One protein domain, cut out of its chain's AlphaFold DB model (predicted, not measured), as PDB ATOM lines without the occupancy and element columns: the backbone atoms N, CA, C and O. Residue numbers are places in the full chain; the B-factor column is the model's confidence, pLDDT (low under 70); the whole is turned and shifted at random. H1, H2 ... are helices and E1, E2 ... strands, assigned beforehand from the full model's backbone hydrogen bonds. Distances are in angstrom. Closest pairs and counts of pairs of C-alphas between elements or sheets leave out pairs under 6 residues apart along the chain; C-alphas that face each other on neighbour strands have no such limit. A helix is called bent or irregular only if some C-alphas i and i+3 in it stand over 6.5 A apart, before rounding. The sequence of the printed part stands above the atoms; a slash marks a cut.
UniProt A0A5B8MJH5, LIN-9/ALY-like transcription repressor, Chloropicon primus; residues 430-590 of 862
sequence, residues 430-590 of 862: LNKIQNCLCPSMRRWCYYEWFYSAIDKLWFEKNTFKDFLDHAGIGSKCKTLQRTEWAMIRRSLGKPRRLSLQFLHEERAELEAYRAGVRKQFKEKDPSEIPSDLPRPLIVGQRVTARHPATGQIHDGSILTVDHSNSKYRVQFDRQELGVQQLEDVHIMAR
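What this domain is: This is residues 430 to 590 of the 862 residues of the protein "LIN-9/ALY-like transcription repressor" of Chloropicon primus (UniProt A0A5B8MJH5). A small, strongly curled sheet of five strands, folded back on itself with E4 and E3 partly facing E1 and E5, sits at one end of a loose assembly of helices. From near the sheet, the chain through H3, H4 and H5 and back along the long helix H6 makes a wide open loop, with H5 at its far end, while H1 and H2 make a separate stretch to one side of the sheet. The printed part has 161 residues, with six named helices followed by five named strands, a mixed class of helices and strands; the antiparallel sheet has the order E4, E3, E2, E1, E5. The whole is loose, with a radius of gyration of the C-alphas of 19.9 A and spans of 61 by 44 by 29 A.

How they stand to each other: The strongly twisted sheet holds E1, residues 542 to 546, E2, 553 to 562, E3, 567 to 572, E4, 579 to 583, and E5, 587 to 589. It is a folded sheet, one sheet bent back into two leaves that face each other, with E2 as the hinge; E2 bends by 81 degrees at residue 556. E1 to E4 form a meander, each strand the antiparallel neighbour of the one before. In the hairpin of E1 and E2, N 545 and O 554 are 2.9 A apart, within hydrogen-bond range. So are N 559 and O 569 in the hairpin of E2 and E3, at 2.8 A, and N 570 and O 580 in the hairpin of E3 and E4, at 2.9 A. E5 is the antiparallel neighbour of E1, with N 544 and O 588 at 2.9 A, and meets E4 only through their link. H6, residues 500 to 523, is not on the sheet. H3, residues 456 to 459, is close to H6 but not clearly touching, the closest C-alphas being those of Trp 458 and Leu 510, 7.8 A apart. H1, residues 430 to 436, H2, 439 to 449, H4, 463 to 470, and H5, 482 to 491, touch no helix and are not on the sheet. Every O i to N i+4 pair is within hydrogen-bond range in H1, H2, H4, H5 and H6; H3 is too short for such a pair.

Where its parts are: H1 begins at C-alpha 430, (10.229, -37.850, -59.714). H6 is 34.7 A long, from C-alpha 500 at (-6.093, -44.399, -26.951) to C-alpha 523. H2 is 15.5 A long and H5 14.6 A. E2 measures 21.0 A and E3 15.4 A. E5 ends at C-alpha 589, (16.882, -29.437, -40.647).

The domain as a whole: The C-alphas farthest apart, those of Thr 483 and Gln 575, are 61.4 A from each other. The printed part has no cut. The links from H4 to H5 and from H6 to E1 are long, with 11 and 18 residues. Residues 478 to 484 and 493 to 509 stand free. Mean pLDDT of the printed part is 77.6; 28 residues are under 70, among them 430 to 439 and 524 to 533.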
ATOM      1  N   LEU A 430      10.485 -38.047 -61.152       41.41
ATOM      2  CA  LEU A 430      10.229 -37.850 -59.714       41.41
ATOM      3  C   LEU A 430       8.747 -37.594 -59.399       41.41
ATOM      4  O   LEU A 430       8.180 -38.310 -58.580       41.41
ATOM      5  N   ASN A 431       8.094 -36.637 -60.071       42.72
ATOM      6  CA  ASN A 431       6.658 -36.381 -59.871       42.72
ATOM      7  C   ASN A 431       5.816 -37.623 -60.229       42.72
ATOM      8  O   ASN A 431       4.813 -37.909 -59.574       42.72
ATOM      9  N   LYS A 432       6.231 -38.393 -61.245       45.75
ATOM     10  CA  LYS A 432       5.566 -39.648 -61.633       45.75
ATOM     11  C   LYS A 432       5.711 -40.717 -60.537       45.75
ATOM     12  O   LYS A 432       4.698 -41.264 -60.110       45.75
ATOM     13  N   ILE A 433       6.909 -40.938 -59.994       48.75
ATOM     14  CA  ILE A 433       7.159 -41.894 -58.897       48.75
ATOM     15  C   ILE A 433       6.462 -41.471 -57.593       48.75
ATOM     16  O   ILE A 433       5.823 -42.305 -56.949       48.75
ATOM     17  N   GLN A 434       6.504 -40.184 -57.229       52.66
ATOM     18  CA  GLN A 434       5.737 -39.638 -56.100       52.66
ATOM     19  C   GLN A 434       4.243 -39.974 -56.218       52.66
ATOM     20  O   GLN A 434       3.604 -40.273 -55.210       52.66
ATOM     21  N   ASN A 435       3.690 -39.964 -57.437       52.16
ATOM     22  CA  ASN A 435       2.297 -40.318 -57.699       52.16
ATOM     23  C   ASN A 435       2.040 -41.835 -57.733       52.16
ATOM     24  O   ASN A 435       0.985 -42.259 -57.263       52.16
ATOM     25  N   CYS A 436       3.003 -42.655 -58.168       48.69
ATOM     26  CA  CYS A 436       2.945 -44.119 -58.045       48.69
ATOM     27  C   CYS A 436       2.920 -44.602 -56.581       48.69
ATOM     28  O   CYS A 436       2.395 -45.678 -56.292       48.69
ATOM     29  N   LEU A 437       3.454 -43.824 -55.631       59.09
ATOM     30  CA  LEU A 437       3.326 -44.128 -54.206       59.09
ATOM     31  C   LEU A 437       1.906 -43.813 -53.713       59.09
ATOM     32  O   LEU A 437       1.476 -42.653 -53.674       59.09
ATOM     33  N   CYS A 438       1.177 -44.838 -53.268       65.81
ATOM     34  CA  CYS A 438      -0.178 -44.655 -52.749       65.81
ATOM     35  C   CYS A 438      -0.191 -43.711 -51.518       65.81
ATOM     36  O   CYS A 438       0.792 -43.659 -50.768       65.81
ATOM     37  N   PRO A 439      -1.291 -42.978 -51.245       68.69
ATOM     38  CA  PRO A 439      -1.340 -42.006 -50.143       68.69
ATOM     39  C   PRO A 439      -1.060 -42.601 -48.753       68.69
ATOM     40  O   PRO A 439      -0.634 -41.896 -47.841       68.69
ATOM     41  N   SER A 440      -1.274 -43.904 -48.562       71.38
ATOM     42  CA  SER A 440      -0.900 -44.608 -47.327       71.38
ATOM     43  C   SER A 440       0.602 -44.882 -47.233       71.38
ATOM     44  O   SER A 440       1.161 -44.728 -46.151       71.38
ATOM     45  N   MET A 441       1.273 -45.200 -48.346       71.62
ATOM     46  CA  MET A 441       2.732 -45.345 -48.384       71.62
ATOM     47  C   MET A 441       3.418 -43.993 -48.173       71.62
ATOM     48  O   MET A 441       4.289 -43.892 -47.318       71.62
ATOM     49  N   ARG A 442       2.958 -42.923 -48.844       69.12
ATOM     50  CA  ARG A 442       3.464 -41.552 -48.615       69.12
ATOM     51  C   ARG A 442       3.299 -41.102 -47.156       69.12
ATOM     52  O   ARG A 442       4.226 -40.529 -46.593       69.12
ATOM     53  N   ARG A 443       2.163 -41.413 -46.513       69.50
ATOM     54  CA  ARG A 443       1.958 -41.156 -45.071       69.50
ATOM     55  C   ARG A 443       2.839 -42.021 -44.169       69.50
ATOM     56  O   ARG A 443       3.271 -41.528 -43.138       69.50
ATOM     57  N   TRP A 444       3.127 -43.274 -44.521       77.50
ATOM     58  CA  TRP A 444       4.091 -44.064 -43.749       77.50
ATOM     59  C   TRP A 444       5.512 -43.502 -43.891       77.50
ATOM     60  O   TRP A 444       6.163 -43.274 -42.877       77.50
ATOM     61  N   CYS A 445       5.946 -43.158 -45.110       67.31
ATOM     62  CA  CYS A 445       7.238 -42.509 -45.336       67.31
ATOM     63  C   CYS A 445       7.383 -41.198 -44.545       67.31
ATOM     64  O   CYS A 445       8.444 -40.938 -43.986       67.31
ATOM     65  N   TYR A 446       6.307 -40.407 -44.449       72.62
ATOM     66  CA  TYR A 446       6.245 -39.232 -43.578       72.62
ATOM     67  C   TYR A 446       6.581 -39.597 -42.121       72.62
ATOM     68  O   TYR A 446       7.531 -39.059 -41.567       72.62
ATOM     69  N   TYR A 447       5.851 -40.531 -41.501       75.94
ATOM     70  CA  TYR A 447       6.030 -40.838 -40.071       75.94
ATOM     71  C   TYR A 447       7.312 -41.623 -39.732       75.94
ATOM     72  O   TYR A 447       7.715 -41.623 -38.572       75.94
ATOM     73  N   GLU A 448       7.933 -42.296 -40.705       78.81
ATOM     74  CA  GLU A 448       9.164 -43.080 -40.509       78.81
ATOM     75  C   GLU A 448      10.446 -42.238 -40.680       78.81
ATOM     76  O   GLU A 448      11.450 -42.518 -40.028       78.81
ATOM     77  N   TRP A 449      10.433 -41.212 -41.547       72.88
ATOM     78  CA  TRP A 449      11.642 -40.445 -41.900       72.88
ATOM     79  C   TRP A 449      11.565 -38.931 -41.663       72.88
ATOM     80  O   TRP A 449      12.617 -38.294 -41.604       72.88
ATOM     81  N   PHE A 450      10.377 -38.337 -41.492       80.62
ATOM     82  CA  PHE A 450      10.247 -36.910 -41.182       80.62
ATOM     83  C   PHE A 450      10.139 -36.666 -39.673       80.62
ATOM     84  O   PHE A 450       9.074 -36.828 -39.076       80.62
ATOM     85  N   TYR A 451      11.237 -36.209 -39.068       82.75
ATOM     86  CA  TYR A 451      11.268 -35.760 -37.676       82.75
ATOM     87  C   TYR A 451      11.542 -34.259 -37.619       82.75
ATOM     88  O   TYR A 451      12.609 -33.798 -38.028       82.75
ATOM     89  N   SER A 452      10.586 -33.494 -37.091       84.31
ATOM     90  CA  SER A 452      10.710 -32.048 -36.895       84.31
ATOM     91  C   SER A 452      11.947 -31.710 -36.056       84.31
ATOM     92  O   SER A 452      12.311 -32.461 -35.149       84.31
ATOM     93  N   ALA A 453      12.575 -30.559 -36.306       81.25
ATOM     94  CA  ALA A 453      13.851 -30.202 -35.677       81.25
ATOM     95  C   ALA A 453      13.819 -30.204 -34.132       81.25
ATOM     96  O   ALA A 453      14.803 -30.588 -33.501       81.25
ATOM     97  N   ILE A 454      12.682 -29.835 -33.527       83.56
ATOM     98  CA  ILE A 454      12.464 -29.895 -32.069       83.56
ATOM     99  C   ILE A 454      12.261 -31.337 -31.572       83.56
ATOM    100  O   ILE A 454      12.782 -31.721 -30.522       83.56
ATOM    101  N   ASP A 455      11.511 -32.135 -32.335       86.81
ATOM    102  CA  ASP A 455      11.060 -33.477 -31.954       86.81
ATOM    103  C   ASP A 455      12.176 -34.526 -32.037       86.81
ATOM    104  O   ASP A 455      12.167 -35.505 -31.292       86.81
ATOM    105  N   LYS A 456      13.155 -34.331 -32.930       83.38
ATOM    106  CA  LYS A 456      14.247 -35.285 -33.169       83.38
ATOM    107  C   LYS A 456      14.972 -35.692 -31.878       83.38
ATOM    108  O   LYS A 456      15.098 -36.880 -31.596       83.38
ATOM    109  N   LEU A 457      15.361 -34.720 -31.047       81.12
ATOM    110  CA  LEU A 457      16.048 -34.975 -29.771       81.12
ATOM    111  C   LEU A 457      15.135 -35.522 -28.659       81.12
ATOM    112  O   LEU A 457      15.649 -35.986 -27.642       81.12
ATOM    113  N   TRP A 458      13.811 -35.492 -28.829       83.81
ATOM    114  CA  TRP A 458      12.888 -36.227 -27.959       83.81
ATOM    115  C   TRP A 458      12.870 -37.711 -28.337       83.81
ATOM    116  O   TRP A 458      13.063 -38.563 -27.476       83.81
ATOM    117  N   PHE A 459      12.732 -38.025 -29.630       82.69
ATOM    118  CA  PHE A 459      12.690 -39.409 -30.117       82.69
ATOM    119  C   PHE A 459      14.046 -40.139 -30.082       82.69
ATOM    120  O   PHE A 459      14.072 -41.367 -30.001       82.69
ATOM    121  N   GLU A 460      15.171 -39.417 -30.101       81.31
ATOM    122  CA  GLU A 460      16.509 -39.997 -29.893       81.31
ATOM    123  C   GLU A 460      16.784 -40.376 -28.423       81.31
ATOM    124  O   GLU A 460      17.618 -41.249 -28.158       81.31
ATOM    125  N   LYS A 461      16.074 -39.774 -27.455       79.25
ATOM    126  CA  LYS A 461      16.211 -40.085 -26.023       79.25
ATOM    127  C   LYS A 461      15.362 -41.296 -25.646       79.25
ATOM    128  O   LYS A 461      14.221 -41.449 -26.072       79.25
ATOM    129  N   ASN A 462      15.914 -42.177 -24.815       81.81
ATOM    130  CA  ASN A 462      15.258 -43.422 -24.429       81.81
ATOM    131  C   ASN A 462      15.135 -43.491 -22.908       81.81
ATOM    132  O   ASN A 462      15.980 -44.077 -22.235       81.81
ATOM    133  N   THR A 463      14.025 -42.964 -22.392       77.56
ATOM    134  CA  THR A 463      13.735 -42.868 -20.949       77.56
ATOM    135  C   THR A 463      13.855 -44.199 -20.195       77.56
ATOM    136  O   THR A 463      14.176 -44.212 -19.008       77.56
ATOM    137  N   PHE A 464      13.657 -45.340 -20.866       79.19
ATOM    138  CA  PHE A 464      13.874 -46.667 -20.282       79.19
ATOM    139  C   PHE A 464      15.359 -47.056 -20.207       79.19
ATOM    140  O   PHE A 464      15.774 -47.655 -19.214       79.19
ATOM    141  N   LYS A 465      16.171 -46.705 -21.212       79.88
ATOM    142  CA  LYS A 465      17.635 -46.821 -21.128       79.88
ATOM    143  C   LYS A 465      18.166 -45.904 -20.028       79.88
ATOM    144  O   LYS A 465      18.933 -46.364 -19.192       79.88
ATOM    145  N   ASP A 466      17.702 -44.659 -19.985       80.25
ATOM    146  CA  ASP A 466      18.136 -43.679 -18.991       80.25
ATOM    147  C   ASP A 466      17.801 -44.171 -17.574       80.25
ATOM    148  O   ASP A 466      18.668 -44.163 -16.705       80.25
ATOM    149  N   PHE A 467      16.599 -44.719 -17.350       82.00
ATOM    150  CA  PHE A 467      16.228 -45.385 -16.095       82.00
ATOM    151  C   PHE A 467      17.145 -46.571 -15.738       82.00
ATOM    152  O   PHE A 467      17.539 -46.723 -14.581       82.00
ATOM    153  N   LEU A 468      17.503 -47.419 -16.709       83.06
ATOM    154  CA  LEU A 468      18.413 -48.551 -16.489       83.06
ATOM    155  C   LEU A 468      19.846 -48.105 -16.171       83.06
ATOM    156  O   LEU A 468      20.520 -48.770 -15.382       83.06
ATOM    157  N   ASP A 469      20.305 -46.999 -16.753       82.69
ATOM    158  CA  ASP A 469      21.623 -46.428 -16.481       82.69
ATOM    159  C   ASP A 469      21.650 -45.747 -15.099       82.69
ATOM    160  O   ASP A 469      22.548 -46.036 -14.309       82.69
ATOM    161  N   HIS A 470      20.613 -44.976 -14.731       79.88
ATOM    162  CA  HIS A 470      20.433 -44.426 -13.373       79.88
ATOM    163  C   HIS A 470      20.355 -45.522 -12.295       79.88
ATOM    164  O   HIS A 470      20.855 -45.344 -11.188       79.88
ATOM    165  N   ALA A 471      19.759 -46.675 -12.611       78.56
ATOM    166  CA  ALA A 471      19.709 -47.823 -11.707       78.56
ATOM    167  C   ALA A 471      21.045 -48.595 -11.596       78.56
ATOM    168  O   ALA A 471      21.136 -49.543 -10.817       78.56
ATOM    169  N   GLY A 472      22.071 -48.256 -12.391       78.00
ATOM    170  CA  GLY A 472      23.329 -49.015 -12.471       78.00
ATOM    171  C   GLY A 472      23.184 -50.393 -13.138       78.00
ATOM    172  O   GLY A 472      24.014 -51.288 -12.939       78.00
ATOM    173  N   ILE A 473      22.109 -50.588 -13.909       76.50
ATOM    174  CA  ILE A 473      21.696 -51.866 -14.502       76.50
ATOM    175  C   ILE A 473      22.051 -51.955 -15.996       76.50
ATOM    176  O   ILE A 473      22.259 -53.066 -16.484       76.50
ATOM    177  N   GLY A 474      22.197 -50.834 -16.715       68.88
ATOM    178  CA  GLY A 474      22.438 -50.793 -18.170       68.88
ATOM    179  C   GLY A 474      23.534 -51.743 -18.676       68.88
ATOM    180  O   GLY A 474      23.295 -52.586 -19.547       68.88
ATOM    181  N   SER A 475      24.718 -51.714 -18.055       72.69
ATOM    182  CA  SER A 475      25.837 -52.620 -18.380       72.69
ATOM    183  C   SER A 475      25.532 -54.105 -18.118       72.69
ATOM    184  O   SER A 475      26.106 -54.983 -18.762       72.69
ATOM    185  N   LYS A 476      24.613 -54.397 -17.189       70.44
ATOM    186  CA  LYS A 476      24.204 -55.746 -16.756       70.44
ATOM    187  C   LYS A 476      22.982 -56.277 -17.517       70.44
ATOM    188  O   LYS A 476      22.581 -57.418 -17.304       70.44
ATOM    189  N   CYS A 477      22.409 -55.526 -18.464       66.50
ATOM    190  CA  CYS A 477      21.201 -55.939 -19.195       66.50
ATOM    191  C   CYS A 477      21.306 -57.271 -19.965       66.50
ATOM    192  O   CYS A 477      20.279 -57.836 -20.336       66.50
ATOM    193  N   LYS A 478      22.517 -57.799 -20.194       71.56
ATOM    194  CA  LYS A 478      22.746 -59.117 -20.815       71.56
ATOM    195  C   LYS A 478      22.721 -60.292 -19.827       71.56
ATOM    196  O   LYS A 478      22.589 -61.425 -20.275       71.56
ATOM    197  N   THR A 479      22.865 -60.045 -18.524       77.56
ATOM    198  CA  THR A 479      22.988 -61.085 -17.480       77.56
ATOM    199  C   THR A 479      21.765 -61.189 -16.565       77.56
ATOM    200  O   THR A 479      21.668 -62.142 -15.800       77.56
ATOM    201  N   LEU A 480      20.834 -60.231 -16.640       79.75
ATOM    202  CA  LEU A 480      19.621 -60.188 -15.814       79.75
ATOM    203  C   LEU A 480      18.689 -61.382 -16.055       79.75
ATOM    204  O   LEU A 480      18.245 -61.645 -17.179       79.75
ATOM    205  N   GLN A 481      18.297 -62.037 -14.967       85.31
ATOM    206  CA  GLN A 481      17.318 -63.112 -14.950       85.31
ATOM    207  C   GLN A 481      15.876 -62.602 -15.099       85.31
ATOM    208  O   GLN A 481      15.542 -61.428 -14.919       85.31
ATOM    209  N   ARG A 482      14.961 -63.527 -15.412       84.50
ATOM    210  CA  ARG A 482      13.531 -63.241 -15.634       84.50
ATOM    211  C   ARG A 482      12.831 -62.634 -14.407       84.50
ATOM    212  O   ARG A 482      11.871 -61.881 -14.579       84.50
ATOM    213  N   THR A 483      13.311 -62.957 -13.208       83.62
ATOM    214  CA  THR A 483      12.891 -62.427 -11.900       83.62
ATOM    215  C   THR A 483      13.281 -60.960 -11.727       83.62
ATOM    216  O   THR A 483      12.419 -60.128 -11.456       83.62
ATOM    217  N   GLU A 484      14.544 -60.620 -11.972       84.06
ATOM    218  CA  GLU A 484      15.075 -59.252 -11.899       84.06
ATOM    219  C   GLU A 484      14.394 -58.352 -12.939       84.06
ATOM    220  O   GLU A 484      13.861 -57.291 -12.613       84.06
ATOM    221  N   TRP A 485      14.243 -58.843 -14.173       84.94
ATOM    222  CA  TRP A 485      13.439 -58.182 -15.202       84.94
ATOM    223  C   TRP A 485      11.963 -57.988 -14.809       84.94
ATOM    224  O   TRP A 485      11.313 -57.062 -15.298       84.94
ATOM    225  N   ALA A 486      11.393 -58.855 -13.965       81.62
ATOM    226  CA  ALA A 486      10.040 -58.673 -13.438       81.62
ATOM    227  C   ALA A 486       9.988 -57.648 -12.294       81.62
ATOM    228  O   ALA A 486       8.965 -56.985 -12.146       81.62
ATOM    229  N   MET A 487      11.074 -57.472 -11.536       80.88
ATOM    230  CA  MET A 487      11.218 -56.396 -10.551       80.88
ATOM    231  C   MET A 487      11.330 -55.030 -11.246       80.88
ATOM    232  O   MET A 487      10.551 -54.134 -10.934       80.88
ATOM    233  N   ILE A 488      12.177 -54.912 -12.277       83.31
ATOM    234  CA  ILE A 488      12.316 -53.700 -13.114       83.31
ATOM    235  C   ILE A 488      10.973 -53.300 -13.752       83.31
ATOM    236  O   ILE A 488      10.577 -52.138 -13.731       83.31
ATOM    237  N   ARG A 489      10.205 -54.264 -14.278       80.81
ATOM    238  CA  ARG A 489       8.863 -53.986 -14.829       80.81
ATOM    239  C   ARG A 489       7.799 -53.645 -13.779       80.81
ATOM    240  O   ARG A 489       6.727 -53.206 -14.173       80.81
ATOM    241  N   ARG A 490       8.056 -53.866 -12.484       79.00
ATOM    242  CA  ARG A 490       7.173 -53.440 -11.382       79.00
ATOM    243  C   ARG A 490       7.530 -52.043 -10.876       79.00
ATOM    244  O   ARG A 490       6.618 -51.289 -10.562       79.00
ATOM    245  N   SER A 491       8.816 -51.679 -10.827       78.38
ATOM    246  CA  SER A 491       9.236 -50.317 -10.457       78.38
ATOM    247  C   SER A 491       8.849 -49.274 -11.510       78.38
ATOM    248  O   SER A 491       8.527 -48.149 -11.154       78.38
ATOM    249  N   LEU A 492       8.761 -49.669 -12.785       72.50
ATOM    250  CA  LEU A 492       8.222 -48.850 -13.882       72.50
ATOM    251  C   LEU A 492       6.677 -48.738 -13.899       72.50
ATOM    252  O   LEU A 492       6.101 -48.274 -14.881       72.50
ATOM    253  N   GLY A 493       5.991 -49.154 -12.829       71.69
ATOM    254  CA  GLY A 493       4.557 -48.931 -12.637       71.69
ATOM    255  C   GLY A 493       3.643 -49.861 -13.445       71.69
ATOM    256  O   GLY A 493       3.849 -51.075 -13.521       71.69
ATOM    257  N   LYS A 494       2.558 -49.305 -14.000       61.16
ATOM    258  CA  LYS A 494       1.593 -50.065 -14.813       61.16
ATOM    259  C   LYS A 494       2.253 -50.477 -16.140       61.16
ATOM    260  O   LYS A 494       2.917 -49.648 -16.757       61.16
ATOM    261  N   PRO A 495       2.036 -51.705 -16.655       59.19
ATOM    262  CA  PRO A 495       2.527 -52.068 -17.981       59.19
ATOM    263  C   PRO A 495       1.932 -51.134 -19.043       59.19
ATOM    264  O   PRO A 495       0.718 -51.174 -19.256       59.19
ATOM    265  N   ARG A 496       2.769 -50.323 -19.713       67.38
ATOM    266  CA  ARG A 496       2.351 -49.469 -20.839       67.38
ATOM    267  C   ARG A 496       1.733 -50.352 -21.931       67.38
ATOM    268  O   ARG A 496       2.429 -51.094 -22.624       67.38
ATOM    269  N   ARG A 497       0.402 -50.328 -22.028       73.88
ATOM    270  CA  ARG A 497      -0.390 -51.007 -23.060       73.88
ATOM    271  C   ARG A 497      -0.812 -49.960 -24.076       73.88
ATOM    272  O   ARG A 497      -1.439 -48.972 -23.693       73.88
ATOM    273  N   LEU A 498      -0.527 -50.218 -25.352       75.44
ATOM    274  CA  LEU A 498      -1.019 -49.388 -26.446       75.44
ATOM    275  C   LEU A 498      -2.546 -49.267 -26.334       75.44
ATOM    276  O   LEU A 498      -3.265 -50.264 -26.378       75.44
ATOM    277  N   SER A 499      -3.013 -48.044 -26.117       83.50
ATOM    278  CA  SER A 499      -4.413 -47.682 -25.911       83.50
ATOM    279  C   SER A 499      -4.595 -46.215 -26.298       83.50
ATOM    280  O   SER A 499      -3.615 -45.476 -26.379       83.50
ATOM    281  N   LEU A 500      -5.831 -45.783 -26.549       84.56
ATOM    282  CA  LEU A 500      -6.093 -44.399 -26.951       84.56
ATOM    283  C   LEU A 500      -5.679 -43.406 -25.850       84.56
ATOM    284  O   LEU A 500      -4.969 -42.452 -26.141       84.56
ATOM    285  N   GLN A 501      -6.007 -43.698 -24.586       80.69
ATOM    286  CA  GLN A 501      -5.566 -42.917 -23.422       80.69
ATOM    287  C   GLN A 501      -4.035 -42.766 -23.370       80.69
ATOM    288  O   GLN A 501      -3.531 -41.652 -23.291       80.69
ATOM    289  N   PHE A 502      -3.302 -43.872 -23.520       83.88
ATOM    290  CA  PHE A 502      -1.837 -43.877 -23.566       83.88
ATOM    291  C   PHE A 502      -1.268 -42.989 -24.691       83.88
ATOM    292  O   PHE A 502      -0.282 -42.287 -24.494       83.88
ATOM    293  N   LEU A 503      -1.908 -42.977 -25.865       85.75
ATOM    294  CA  LEU A 503      -1.503 -42.113 -26.980       85.75
ATOM    295  C   LEU A 503      -1.830 -40.629 -26.741       85.75
ATOM    296  O   LEU A 503      -1.139 -39.774 -27.288       85.75
ATOM    297  N   HIS A 504      -2.848 -40.306 -25.936       86.75
ATOM    298  CA  HIS A 504      -3.091 -38.933 -25.484       86.75
ATOM    299  C   HIS A 504      -2.074 -38.493 -24.424       86.75
ATOM    300  O   HIS A 504      -1.594 -37.366 -24.500       86.75
ATOM    301  N   GLU A 505      -1.708 -39.375 -23.492       86.94
ATOM    302  CA  GLU A 505      -0.702 -39.124 -22.450       86.94
ATOM    303  C   GLU A 505       0.678 -38.828 -23.067       86.94
ATOM    304  O   GLU A 505       1.201 -37.730 -22.888       86.94
ATOM    305  N   GLU A 506       1.216 -39.723 -23.903       86.19
ATOM    306  CA  GLU A 506       2.528 -39.526 -24.556       86.19
ATOM    307  C   GLU A 506       2.532 -38.307 -25.510       86.19
ATOM    308  O   GLU A 506       3.559 -37.650 -25.696       86.19
ATOM    309  N   ARG A 507       1.379 -37.956 -26.104       88.38
ATOM    310  CA  ARG A 507       1.241 -36.753 -26.947       88.38
ATOM    311  C   ARG A 507       1.178 -35.464 -26.123       88.38
ATOM    312  O   ARG A 507       1.669 -34.438 -26.589       88.38
ATOM    313  N   ALA A 508       0.602 -35.507 -24.922       90.19
ATOM    314  CA  ALA A 508       0.619 -34.388 -23.985       90.19
ATOM    315  C   ALA A 508       2.027 -34.162 -23.409       90.19
ATOM    316  O   ALA A 508       2.459 -33.016 -23.319       90.19
ATOM    317  N   GLU A 509       2.773 -35.232 -23.107       88.06
ATOM    318  CA  GLU A 509       4.191 -35.144 -22.723       88.06
ATOM    319  C   GLU A 509       5.045 -34.513 -23.838       88.06
ATOM    320  O   GLU A 509       5.815 -33.586 -23.572       88.06
ATOM    321  N   LEU A 510       4.853 -34.932 -25.098       89.25
ATOM    322  CA  LEU A 510       5.537 -34.339 -26.255       89.25
ATOM    323  C   LEU A 510       5.222 -32.840 -26.424       89.25
ATOM    324  O   LEU A 510       6.133 -32.049 -26.671       89.25
ATOM    325  N   GLU A 511       3.960 -32.423 -26.288       89.06
ATOM    326  CA  GLU A 511       3.603 -31.005 -26.429       89.06
ATOM    327  C   GLU A 511       4.063 -30.158 -25.229       89.06
ATOM    328  O   GLU A 511       4.468 -29.012 -25.412       89.06
ATOM    329  N   ALA A 512       4.114 -30.730 -24.021       88.62
ATOM    330  CA  ALA A 512       4.729 -30.087 -22.859       88.62
ATOM    331  C   ALA A 512       6.247 -29.888 -23.049       88.62
ATOM    332  O   ALA A 512       6.768 -28.810 -22.755       88.62
ATOM    333  N   TYR A 513       6.951 -30.879 -23.612       88.75
ATOM    334  CA  TYR A 513       8.357 -30.745 -24.009       88.75
ATOM    335  C   TYR A 513       8.545 -29.641 -25.065       88.75
ATOM    336  O   TYR A 513       9.379 -28.753 -24.876       88.75
ATOM    337  N   ARG A 514       7.726 -29.625 -26.129       89.62
ATOM    338  CA  ARG A 514       7.742 -28.563 -27.155       89.62
ATOM    339  C   ARG A 514       7.505 -27.181 -26.551       89.62
ATOM    340  O   ARG A 514       8.237 -26.252 -26.872       89.62
ATOM    341  N   ALA A 515       6.531 -27.036 -25.653       86.56
ATOM    342  CA  ALA A 515       6.268 -25.778 -24.957       86.56
ATOM    343  C   ALA A 515       7.468 -25.320 -24.107       86.56
ATOM    344  O   ALA A 515       7.804 -24.135 -24.113       86.56
ATOM    345  N   GLY A 516       8.162 -26.249 -23.438       85.81
ATOM    346  CA  GLY A 516       9.409 -25.973 -22.718       85.81
ATOM    347  C   GLY A 516      10.541 -25.484 -23.631       85.81
ATOM    348  O   GLY A 516      11.187 -24.483 -23.323       85.81
ATOM    349  N   VAL A 517      10.737 -26.130 -24.785       84.25
ATOM    350  CA  VAL A 517      11.724 -25.718 -25.802       84.25
ATOM    351  C   VAL A 517      11.385 -24.341 -26.386       84.25
ATOM    352  O   VAL A 517      12.231 -23.449 -26.393       84.25
ATOM    353  N   ARG A 518      10.133 -24.121 -26.813       86.25
ATOM    354  CA  ARG A 518       9.664 -22.828 -27.347       86.25
ATOM    355  C   ARG A 518       9.796 -21.697 -26.325       86.25
ATOM    356  O   ARG A 518      10.126 -20.575 -26.699       86.25
ATOM    357  N   LYS A 519       9.593 -21.983 -25.032       83.19
ATOM    358  CA  LYS A 519       9.861 -21.030 -23.946       83.19
ATOM    359  C   LYS A 519      11.346 -20.653 -23.890       83.19
ATOM    360  O   LYS A 519      11.662 -19.470 -23.853       83.19
ATOM    361  N   GLN A 520      12.257 -21.626 -23.962       76.75
ATOM    362  CA  GLN A 520      13.699 -21.353 -23.974       76.75
ATOM    363  C   GLN A 520      14.135 -20.543 -25.206       76.75
ATOM    364  O   GLN A 520      14.918 -19.612 -25.051       76.75
ATOM    365  N   PHE A 521      13.565 -20.797 -26.391       77.62
ATOM    366  CA  PHE A 521      13.798 -19.987 -27.605       77.62
ATOM    367  C   PHE A 521      13.283 -18.538 -27.507       77.62
ATOM    368  O   PHE A 521      13.595 -17.716 -28.367       77.62
ATOM    369  N   LYS A 522      12.472 -18.227 -26.489       75.06
ATOM    370  CA  LYS A 522      11.922 -16.893 -26.213       75.06
ATOM    371  C   LYS A 522      12.626 -16.180 -25.051       75.06
ATOM    372  O   LYS A 522      12.508 -14.964 -24.935       75.06
ATOM    373  N   GLU A 523      13.336 -16.923 -24.202       70.44
ATOM    374  CA  GLU A 523      14.034 -16.415 -23.010       70.44
ATOM    375  C   GLU A 523      15.566 -16.385 -23.148       70.44
ATOM    376  O   GLU A 523      16.223 -15.728 -22.343       70.44
ATOM    377  N   LYS A 524      16.149 -17.088 -24.131       64.81
ATOM    378  CA  LYS A 524      17.604 -17.194 -24.339       64.81
ATOM    379  C   LYS A 524      18.002 -17.040 -25.802       64.81
ATOM    380  O   LYS A 524      17.342 -17.567 -26.695       64.81
ATOM    381  N   ASP A 525      19.150 -16.404 -26.018       60.47
ATOM    382  CA  ASP A 525      19.796 -16.330 -27.327       60.47
ATOM    383  C   ASP A 525      20.253 -17.716 -27.829       60.47
ATOM    384  O   ASP A 525      20.646 -18.576 -27.029       60.47
ATOM    385  N   PRO A 526      20.275 -17.949 -29.159       59.97
ATOM    386  CA  PRO A 526      20.530 -19.266 -29.759       59.97
ATOM    387  C   PRO A 526      21.902 -19.881 -29.422       59.97
ATOM    388  O   PRO A 526      22.091 -21.093 -29.570       59.97
ATOM    389  N   SER A 527      22.850 -19.064 -28.952       57.78
ATOM    390  CA  SER A 527      24.189 -19.484 -28.524       57.78
ATOM    391  C   SER A 527      24.240 -20.058 -27.101       57.78
ATOM    392  O   SER A 527      25.140 -20.842 -26.811       57.78
ATOM    393  N   GLU A 528      23.290 -19.724 -26.218       55.62
ATOM    394  CA  GLU A 528      23.278 -20.205 -24.820       55.62
ATOM    395  C   GLU A 528      22.600 -21.574 -24.638       55.62
ATOM    396  O   GLU A 528      22.492 -22.083 -23.519       55.62
ATOM    397  N   ILE A 529      22.090 -22.164 -25.719       64.00
ATOM    398  CA  ILE A 529      21.280 -23.381 -25.659       64.00
ATOM    399  C   ILE A 529      22.199 -24.607 -25.477       64.00
ATOM    400  O   ILE A 529      23.080 -24.828 -26.323       64.00
ATOM    401  N   PRO A 530      22.012 -25.414 -24.407       61.50
ATOM    402  CA  PRO A 530      22.799 -26.621 -24.159       61.50
ATOM    403  C   PRO A 530      22.769 -27.613 -25.326       61.50
ATOM    404  O   PRO A 530      21.797 -27.677 -26.074       61.50
ATOM    405  N   SER A 531      23.812 -28.441 -25.443       56.72
ATOM    406  CA  SER A 531      23.931 -29.509 -26.455       56.72
ATOM    407  C   SER A 531      22.747 -30.475 -26.499       56.72
ATOM    408  O   SER A 531      22.467 -31.066 -27.538       56.72
ATOM    409  N   ASP A 532      22.069 -30.633 -25.367       62.25
ATOM    410  CA  ASP A 532      21.076 -31.678 -25.135       62.25
ATOM    411  C   ASP A 532      19.658 -31.222 -25.527       62.25
ATOM    412  O   ASP A 532      18.685 -31.961 -25.342       62.25
ATOM    413  N   LEU A 533      19.534 -29.999 -26.048       67.19
ATOM    414  CA  LEU A 533      18.307 -29.348 -26.490       67.19
ATOM    415  C   LEU A 533      18.425 -28.968 -27.976       67.19
ATOM    416  O   LEU A 533      19.521 -28.665 -28.456       67.19
ATOM    417  N   PRO A 534      17.317 -28.987 -28.736       74.50
ATOM    418  CA  PRO A 534      17.344 -28.616 -30.145       74.50
ATOM    419  C   PRO A 534      17.694 -27.134 -30.273       74.50
ATOM    420  O   PRO A 534      17.159 -26.305 -29.542       74.50
ATOM    421  N   ARG A 535      18.578 -26.786 -31.209       73.88
ATOM    422  CA  ARG A 535      18.836 -25.379 -31.545       73.88
ATOM    423  C   ARG A 535      17.696 -24.853 -32.430       73.88
ATOM    424  O   ARG A 535      17.198 -25.622 -33.259       73.88
ATOM    425  N   PRO A 536      17.282 -23.580 -32.294       78.88
ATOM    426  CA  PRO A 536      16.339 -22.970 -33.221       78.88
ATOM    427  C   PRO A 536      16.957 -22.931 -34.621       78.88
ATOM    428  O   PRO A 536      18.177 -22.831 -34.779       78.88
ATOM    429  N   LEU A 537      16.110 -23.034 -35.641       82.12
ATOM    430  CA  LEU A 537      16.559 -23.012 -37.030       82.12
ATOM    431  C   LEU A 537      16.878 -21.575 -37.451       82.12
ATOM    432  O   LEU A 537      16.133 -20.659 -37.110       82.12
ATOM    433  N   ILE A 538      17.963 -21.376 -38.197       81.25
ATOM    434  CA  ILE A 538      18.460 -20.038 -38.559       81.25
ATOM    435  C   ILE A 538      18.080 -19.634 -39.988       81.25
ATOM    436  O   ILE A 538      17.850 -20.474 -40.857       81.25
ATOM    437  N   VAL A 539      18.048 -18.325 -40.252       85.12
ATOM    438  CA  VAL A 539      17.897 -17.783 -41.614       85.12
ATOM    439  C   VAL A 539      19.034 -18.289 -42.510       85.12
ATOM    440  O   VAL A 539      20.180 -18.389 -42.078       85.12
ATOM    441  N   GLY A 540      18.706 -18.641 -43.753       79.06
ATOM    442  CA  GLY A 540      19.615 -19.260 -44.721       79.06
ATOM    443  C   GLY A 540      19.804 -20.772 -44.545       79.06
ATOM    444  O   GLY A 540      20.343 -21.418 -45.442       79.06
ATOM    445  N   GLN A 541      19.343 -21.375 -43.443       84.06
ATOM    446  CA  GLN A 541      19.459 -22.819 -43.245       84.06
ATOM    447  C   GLN A 541      18.584 -23.587 -44.244       84.06
ATOM    448  O   GLN A 541      17.403 -23.270 -44.428       84.06
ATOM    449  N   ARG A 542      19.157 -24.631 -44.858       84.50
ATOM    450  CA  ARG A 542      18.412 -25.562 -45.709       84.50
ATOM    451  C   ARG A 542      17.620 -26.548 -44.870       84.50
ATOM    452  O   ARG A 542      18.124 -27.170 -43.929       84.50
ATOM    453  N   VAL A 543      16.358 -26.678 -45.237       86.19
ATOM    454  CA  VAL A 543      15.356 -27.454 -44.520       86.19
ATOM    455  C   VAL A 543      14.507 -28.222 -45.512       86.19
ATOM    456  O   VAL A 543      14.312 -27.784 -46.644       86.19
ATOM    457  N   THR A 544      13.964 -29.342 -45.065       84.62
ATOM    458  CA  THR A 544      12.875 -30.020 -45.765       84.62
ATOM    459  C   THR A 544      11.617 -29.759 -44.950       84.62
ATOM    460  O   THR A 544      11.625 -29.928 -43.726       84.62
ATOM    461  N   ALA A 545      10.559 -29.260 -45.583       86.31
ATOM    462  CA  ALA A 545       9.409 -28.716 -44.869       86.31
ATOM    463  C   ALA A 545       8.079 -29.135 -45.503       86.31
ATOM    464  O   ALA A 545       7.961 -29.279 -46.722       86.31
ATOM    465  N   ARG A 546       7.065 -29.360 -44.663       84.19
ATOM    466  CA  ARG A 546       5.738 -29.784 -45.113       84.19
ATOM    467  C   ARG A 546       4.924 -28.573 -45.560       84.19
ATOM    468  O   ARG A 546       4.543 -27.744 -44.740       84.19
ATOM    469  N   HIS A 547       4.613 -28.494 -46.848       81.62
ATOM    470  CA  HIS A 547       3.760 -27.447 -47.402       81.62
ATOM    471  C   HIS A 547       2.286 -27.695 -46.998       81.62
ATOM    472  O   HIS A 547       1.809 -28.830 -47.111       81.62
ATOM    473  N   PRO A 548       1.536 -26.686 -46.508       79.25
ATOM    474  CA  PRO A 548       0.279 -26.923 -45.804       79.25
ATOM    475  C   PRO A 548      -0.883 -27.195 -46.765       79.25
ATOM    476  O   PRO A 548      -1.714 -28.046 -46.470       79.25
ATOM    477  N   ALA A 549      -0.913 -26.538 -47.931       74.69
ATOM    478  CA  ALA A 549      -1.997 -26.689 -48.903       74.69
ATOM    479  C   ALA A 549      -1.891 -27.982 -49.735       74.69
ATOM    480  O   ALA A 549      -2.904 -28.593 -50.056       74.69
ATOM    481  N   THR A 550      -0.673 -28.439 -50.057       75.06
ATOM    482  CA  THR A 550      -0.465 -29.719 -50.771       75.06
ATOM    483  C   THR A 550      -0.319 -30.908 -49.820       75.06
ATOM    484  O   THR A 550      -0.418 -32.057 -50.248       75.06
ATOM    485  N   GLY A 551      -0.020 -30.661 -48.539       72.19
ATOM    486  CA  GLY A 551       0.262 -31.678 -47.524       72.19
ATOM    487  C   GLY A 551       1.558 -32.474 -47.740       72.19
ATOM    488  O   GLY A 551       1.899 -33.288 -46.876       72.19
ATOM    489  N   GLN A 552       2.252 -32.246 -48.861       76.81
ATOM    490  CA  GLN A 552       3.512 -32.868 -49.270       76.81
ATOM    491  C   GLN A 552       4.712 -32.177 -48.601       76.81
ATOM    492  O   GLN A 552       4.570 -31.121 -47.983       76.81
ATOM    493  N   ILE A 553       5.895 -32.782 -48.709       80.31
ATOM    494  CA  ILE A 553       7.145 -32.230 -48.175       80.31
ATOM    495  C   ILE A 553       8.069 -31.896 -49.345       80.31
ATOM    496  O   ILE A 553       8.193 -32.692 -50.277       80.31
ATOM    497  N   HIS A 554       8.695 -30.722 -49.285       78.69
ATOM    498  CA  HIS A 554       9.619 -30.217 -50.296       78.69
ATOM    499  C   HIS A 554      10.835 -29.565 -49.620       78.69
ATOM    500  O   HIS A 554      10.725 -29.054 -48.502       78.69
ATOM    501  N   ASP A 555      11.987 -29.589 -50.290       82.00
ATOM    502  CA  ASP A 555      13.174 -28.853 -49.848       82.00
ATOM    503  C   ASP A 555      13.004 -27.337 -50.042       82.00
ATOM    504  O   ASP A 555      12.264 -26.866 -50.917       82.00
ATOM    505  N   GLY A 556      13.683 -26.577 -49.187       84.94
ATOM    506  CA  GLY A 556      13.671 -25.123 -49.193       84.94
ATOM    507  C   GLY A 556      14.744 -24.507 -48.296       84.94
ATOM    508  O   GLY A 556      15.613 -25.186 -47.735       84.94
ATOM    509  N   SER A 557      14.658 -23.191 -48.133       85.25
ATOM    510  CA  SER A 557      15.513 -22.381 -47.263       85.25
ATOM    511  C   SER A 557      14.675 -21.476 -46.359       85.25
ATOM    512  O   SER A 557      13.602 -21.003 -46.739       85.25
ATOM    513  N   ILE A 558      15.145 -21.229 -45.135       86.62
ATOM    514  CA  ILE A 558      14.482 -20.298 -44.213       86.62
ATOM    515  C   ILE A 558      14.838 -18.860 -44.597       86.62
ATOM    516  O   ILE A 558      16.001 -18.471 -44.517       86.62
ATOM    517  N   LEU A 559      13.836 -18.044 -44.934       84.12
ATOM    518  CA  LEU A 559      14.010 -16.611 -45.194       84.12
ATOM    519  C   LEU A 559      13.909 -15.756 -43.927       84.12
ATOM    520  O   LEU A 559      14.670 -14.808 -43.764       84.12
ATOM    521  N   THR A 560      12.967 -16.058 -43.030       83.50
ATOM    522  CA  THR A 560      12.783 -15.302 -41.775       83.50
ATOM    523  C   THR A 560      12.321 -16.210 -40.644       83.50
ATOM    524  O   THR A 560      11.459 -17.066 -40.861       83.50
ATOM    525  N   VAL A 561      12.814 -15.959 -39.431       82.44
ATOM    526  CA  VAL A 561      12.429 -16.681 -38.210       82.44
ATOM    527  C   VAL A 561      11.688 -15.737 -37.266       82.44
ATOM    528  O   VAL A 561      12.249 -14.738 -36.823       82.44
ATOM    529  N   ASP A 562      10.447 -16.071 -36.928       81.38
ATOM    530  CA  ASP A 562       9.689 -15.451 -35.845       81.38
ATOM    531  C   ASP A 562       9.705 -16.377 -34.621       81.38
ATOM    532  O   ASP A 562       8.819 -17.212 -34.408       81.38
ATOM    533  N   HIS A 563      10.737 -16.197 -33.795       72.56
ATOM    534  CA  HIS A 563      10.899 -16.888 -32.517       72.56
ATOM    535  C   HIS A 563       9.729 -16.624 -31.548       72.56
ATOM    536  O   HIS A 563       9.423 -17.470 -30.712       72.56
ATOM    537  N   SER A 564       9.030 -15.485 -31.667       73.62
ATOM    538  CA  SER A 564       7.982 -15.089 -30.716       73.62
ATOM    539  C   SER A 564       6.703 -15.923 -30.845       73.62
ATOM    540  O   SER A 564       6.054 -16.189 -29.828       73.62
ATOM    541  N   ASN A 565       6.402 -16.375 -32.070       79.38
ATOM    542  CA  ASN A 565       5.283 -17.258 -32.416       79.38
ATOM    543  C   ASN A 565       5.726 -18.676 -32.831       79.38
ATOM    544  O   ASN A 565       4.880 -19.481 -33.209       79.38
ATOM    545  N   SER A 566       7.029 -18.986 -32.783       82.00
ATOM    546  CA  SER A 566       7.619 -20.252 -33.273       82.00
ATOM    547  C   SER A 566       7.324 -20.546 -34.757       82.00
ATOM    548  O   SER A 566       7.170 -21.700 -35.165       82.00
ATOM    549  N   LYS A 567       7.240 -19.484 -35.574       86.88
ATOM    550  CA  LYS A 567       6.891 -19.545 -37.001       86.88
ATOM    551  C   LYS A 567       8.067 -19.155 -37.887       86.88
ATOM    552  O   LYS A 567       8.829 -18.246 -37.585       86.88
ATOM    553  N   TYR A 568       8.176 -19.810 -39.031       86.12
ATOM    554  CA  TYR A 568       9.276 -19.664 -39.977       86.12
ATOM    555  C   TYR A 568       8.692 -19.406 -41.361       86.12
ATOM    556  O   TYR A 568       7.715 -20.051 -41.743       86.12
ATOM    557  N   ARG A 569       9.274 -18.487 -42.134       86.94
ATOM    558  CA  ARG A 569       8.963 -18.363 -43.565       86.94
ATOM    559  C   ARG A 569       9.989 -19.167 -44.345       86.94
ATOM    560  O   ARG A 569      11.168 -18.813 -44.339       86.94
ATOM    561  N   VAL A 570       9.537 -20.239 -44.984       87.56
ATOM    562  CA  VAL A 570      10.358 -21.103 -45.836       87.56
ATOM    563  C   VAL A 570      10.078 -20.733 -47.287       87.56
ATOM    564  O   VAL A 570       8.922 -20.735 -47.713       87.56
ATOM    565  N   GLN A 571      11.126 -20.403 -48.038       88.00
ATOM    566  CA  GLN A 571      11.085 -20.394 -49.496       88.00
ATOM    567  C   GLN A 571      11.336 -21.816 -49.978       88.00
ATOM    568  O   GLN A 571      12.363 -22.401 -49.638       88.00
ATOM    569  N   PHE A 572      10.408 -22.368 -50.750       86.62
ATOM    570  CA  PHE A 572      10.584 -23.682 -51.357       86.62
ATOM    571  C   PHE A 572      11.422 -23.599 -52.633       86.62
ATOM    572  O   PHE A 572      11.348 -22.623 -53.378       86.62
ATOM    573  N   ASP A 573      12.174 -24.662 -52.917       82.75
ATOM    574  CA  ASP A 573      13.013 -24.747 -54.120       82.75
ATOM    575  C   ASP A 573      12.162 -24.874 -55.410       82.75
ATOM    576  O   ASP A 573      12.639 -24.608 -56.515       82.75
ATOM    577  N   ARG A 574      10.872 -25.236 -55.282       76.31
ATOM    578  CA  ARG A 574       9.866 -25.165 -56.359       76.31
ATOM    579  C   ARG A 574       9.206 -23.786 -56.382       76.31
ATOM    580  O   ARG A 574       8.478 -23.442 -55.453       76.31
ATOM    581  N   GLN A 575       9.367 -23.056 -57.486       72.06
ATOM    582  CA  GLN A 575       8.801 -21.710 -57.662       72.06
ATOM    583  C   GLN A 575       7.266 -21.685 -57.510       72.06
ATOM    584  O   GLN A 575       6.728 -20.766 -56.900       72.06
ATOM    585  N   GLU A 576       6.584 -22.745 -57.961       75.38
ATOM    586  CA  GLU A 576       5.133 -22.976 -57.818       75.38
ATOM    587  C   GLU A 576       4.617 -22.927 -56.364       75.38
ATOM    588  O   GLU A 576       3.440 -22.659 -56.140       75.38
ATOM    589  N   LEU A 577       5.475 -23.208 -55.375       74.94
ATOM    590  CA  LEU A 577       5.120 -23.253 -53.949       74.94
ATOM    591  C   LEU A 577       5.512 -21.975 -53.187       74.94
ATOM    592  O   LEU A 577       5.120 -21.801 -52.034       74.94
ATOM    593  N   GLY A 578       6.282 -21.084 -53.820       80.75
ATOM    594  CA  GLY A 578       6.623 -19.760 -53.304       80.75
ATOM    595  C   GLY A 578       7.249 -19.736 -51.902       80.75
ATOM    596  O   GLY A 578       8.137 -20.522 -51.563       80.75
ATOM    597  N   VAL A 579       6.799 -18.768 -51.093       85.75
ATOM    598  CA  VAL A 579       7.259 -18.537 -49.715       85.75
ATOM    599  C   VAL A 579       6.093 -18.714 -48.752       85.75
ATOM    600  O   VAL A 579       5.195 -17.875 -48.701       85.75
ATOM    601  N   GLN A 580       6.150 -19.755 -47.927       86.50
ATOM    602  CA  GLN A 580       5.074 -20.128 -47.013       86.50
ATOM    603  C   GLN A 580       5.491 -19.943 -45.550       86.50
ATOM    604  O   GLN A 580       6.631 -20.216 -45.175       86.50
ATOM    605  N   GLN A 581       4.553 -19.512 -44.703       88.94
ATOM    606  CA  GLN A 581       4.740 -19.509 -43.252       88.94
ATOM    607  C   GLN A 581       4.352 -20.873 -42.662       88.94
ATOM    608  O   GLN A 581       3.284 -21.405 -42.975       88.94
ATOM    609  N   LEU A 582       5.226 -21.427 -41.824       87.38
ATOM    610  CA  LEU A 582       5.139 -22.758 -41.218       87.38
ATOM    611  C   LEU A 582       5.503 -22.713 -39.730       87.38
ATOM    612  O   LEU A 582       6.180 -21.792 -39.277       87.38
ATOM    613  N   GLU A 583       5.088 -23.733 -38.986       85.50
ATOM    614  CA  GLU A 583       5.482 -23.959 -37.589       85.50
ATOM    615  C   GLU A 583       6.682 -24.915 -37.503       85.50
ATOM    616  O   GLU A 583       6.912 -25.725 -38.404       85.50
ATOM    617  N   ASP A 584       7.427 -24.849 -36.400       85.25
ATOM    618  CA  ASP A 584       8.544 -25.754 -36.074       85.25
ATOM    619  C   ASP A 584       8.241 -27.254 -36.286       85.25
ATOM    620  O   ASP A 584       9.070 -27.987 -36.824       85.25
ATOM    621  N   VAL A 585       7.033 -27.707 -35.936       87.06
ATOM    622  CA  VAL A 585       6.526 -29.084 -36.119       87.06
ATOM    623  C   VAL A 585       6.340 -29.514 -37.581       87.06
ATOM    624  O   VAL A 585       5.914 -30.640 -37.852       87.06
ATOM    625  N   HIS A 586       6.601 -28.631 -38.546       85.75
ATOM    626  CA  HIS A 586       6.501 -28.899 -39.984       85.75
ATOM    627  C   HIS A 586       7.829 -28.693 -40.722       85.75
ATOM    628  O   HIS A 586       7.843 -28.683 -41.954       85.75
ATOM    629  N   ILE A 587       8.949 -28.567 -39.994       86.06
ATOM    630  CA  ILE A 587      10.269 -28.266 -40.561       86.06
ATOM    631  C   ILE A 587      11.340 -29.194 -39.974       86.06
ATOM    632  O   ILE A 587      11.519 -29.289 -38.757       86.06
ATOM    633  N   MET A 588      12.097 -29.852 -40.853       85.38
ATOM    634  CA  MET A 588      13.262 -30.666 -40.514       85.38
ATOM    635  C   MET A 588      14.533 -29.994 -41.043       85.38
ATOM    636  O   MET A 588      14.608 -29.622 -42.214       85.38
ATOM    637  N   ALA A 589      15.559 -29.864 -40.200       82.94
ATOM    638  CA  ALA A 589      16.882 -29.437 -40.647       82.94
ATOM    639  C   ALA A 589      17.515 -30.514 -41.539       82.94
ATOM    640  O   ALA A 589      17.670 -31.657 -41.097       82.94
ATOM    641  N   ARG A 590      17.955 -30.150 -42.752       75.94
ATOM    642  CA  ARG A 590      18.824 -31.028 -43.548       75.94
ATOM    643  C   ARG A 590      20.187 -31.044 -42.856       75.94
ATOM    644  O   ARG A 590      20.888 -30.037 -42.835       75.94
TER     645      ARG A 590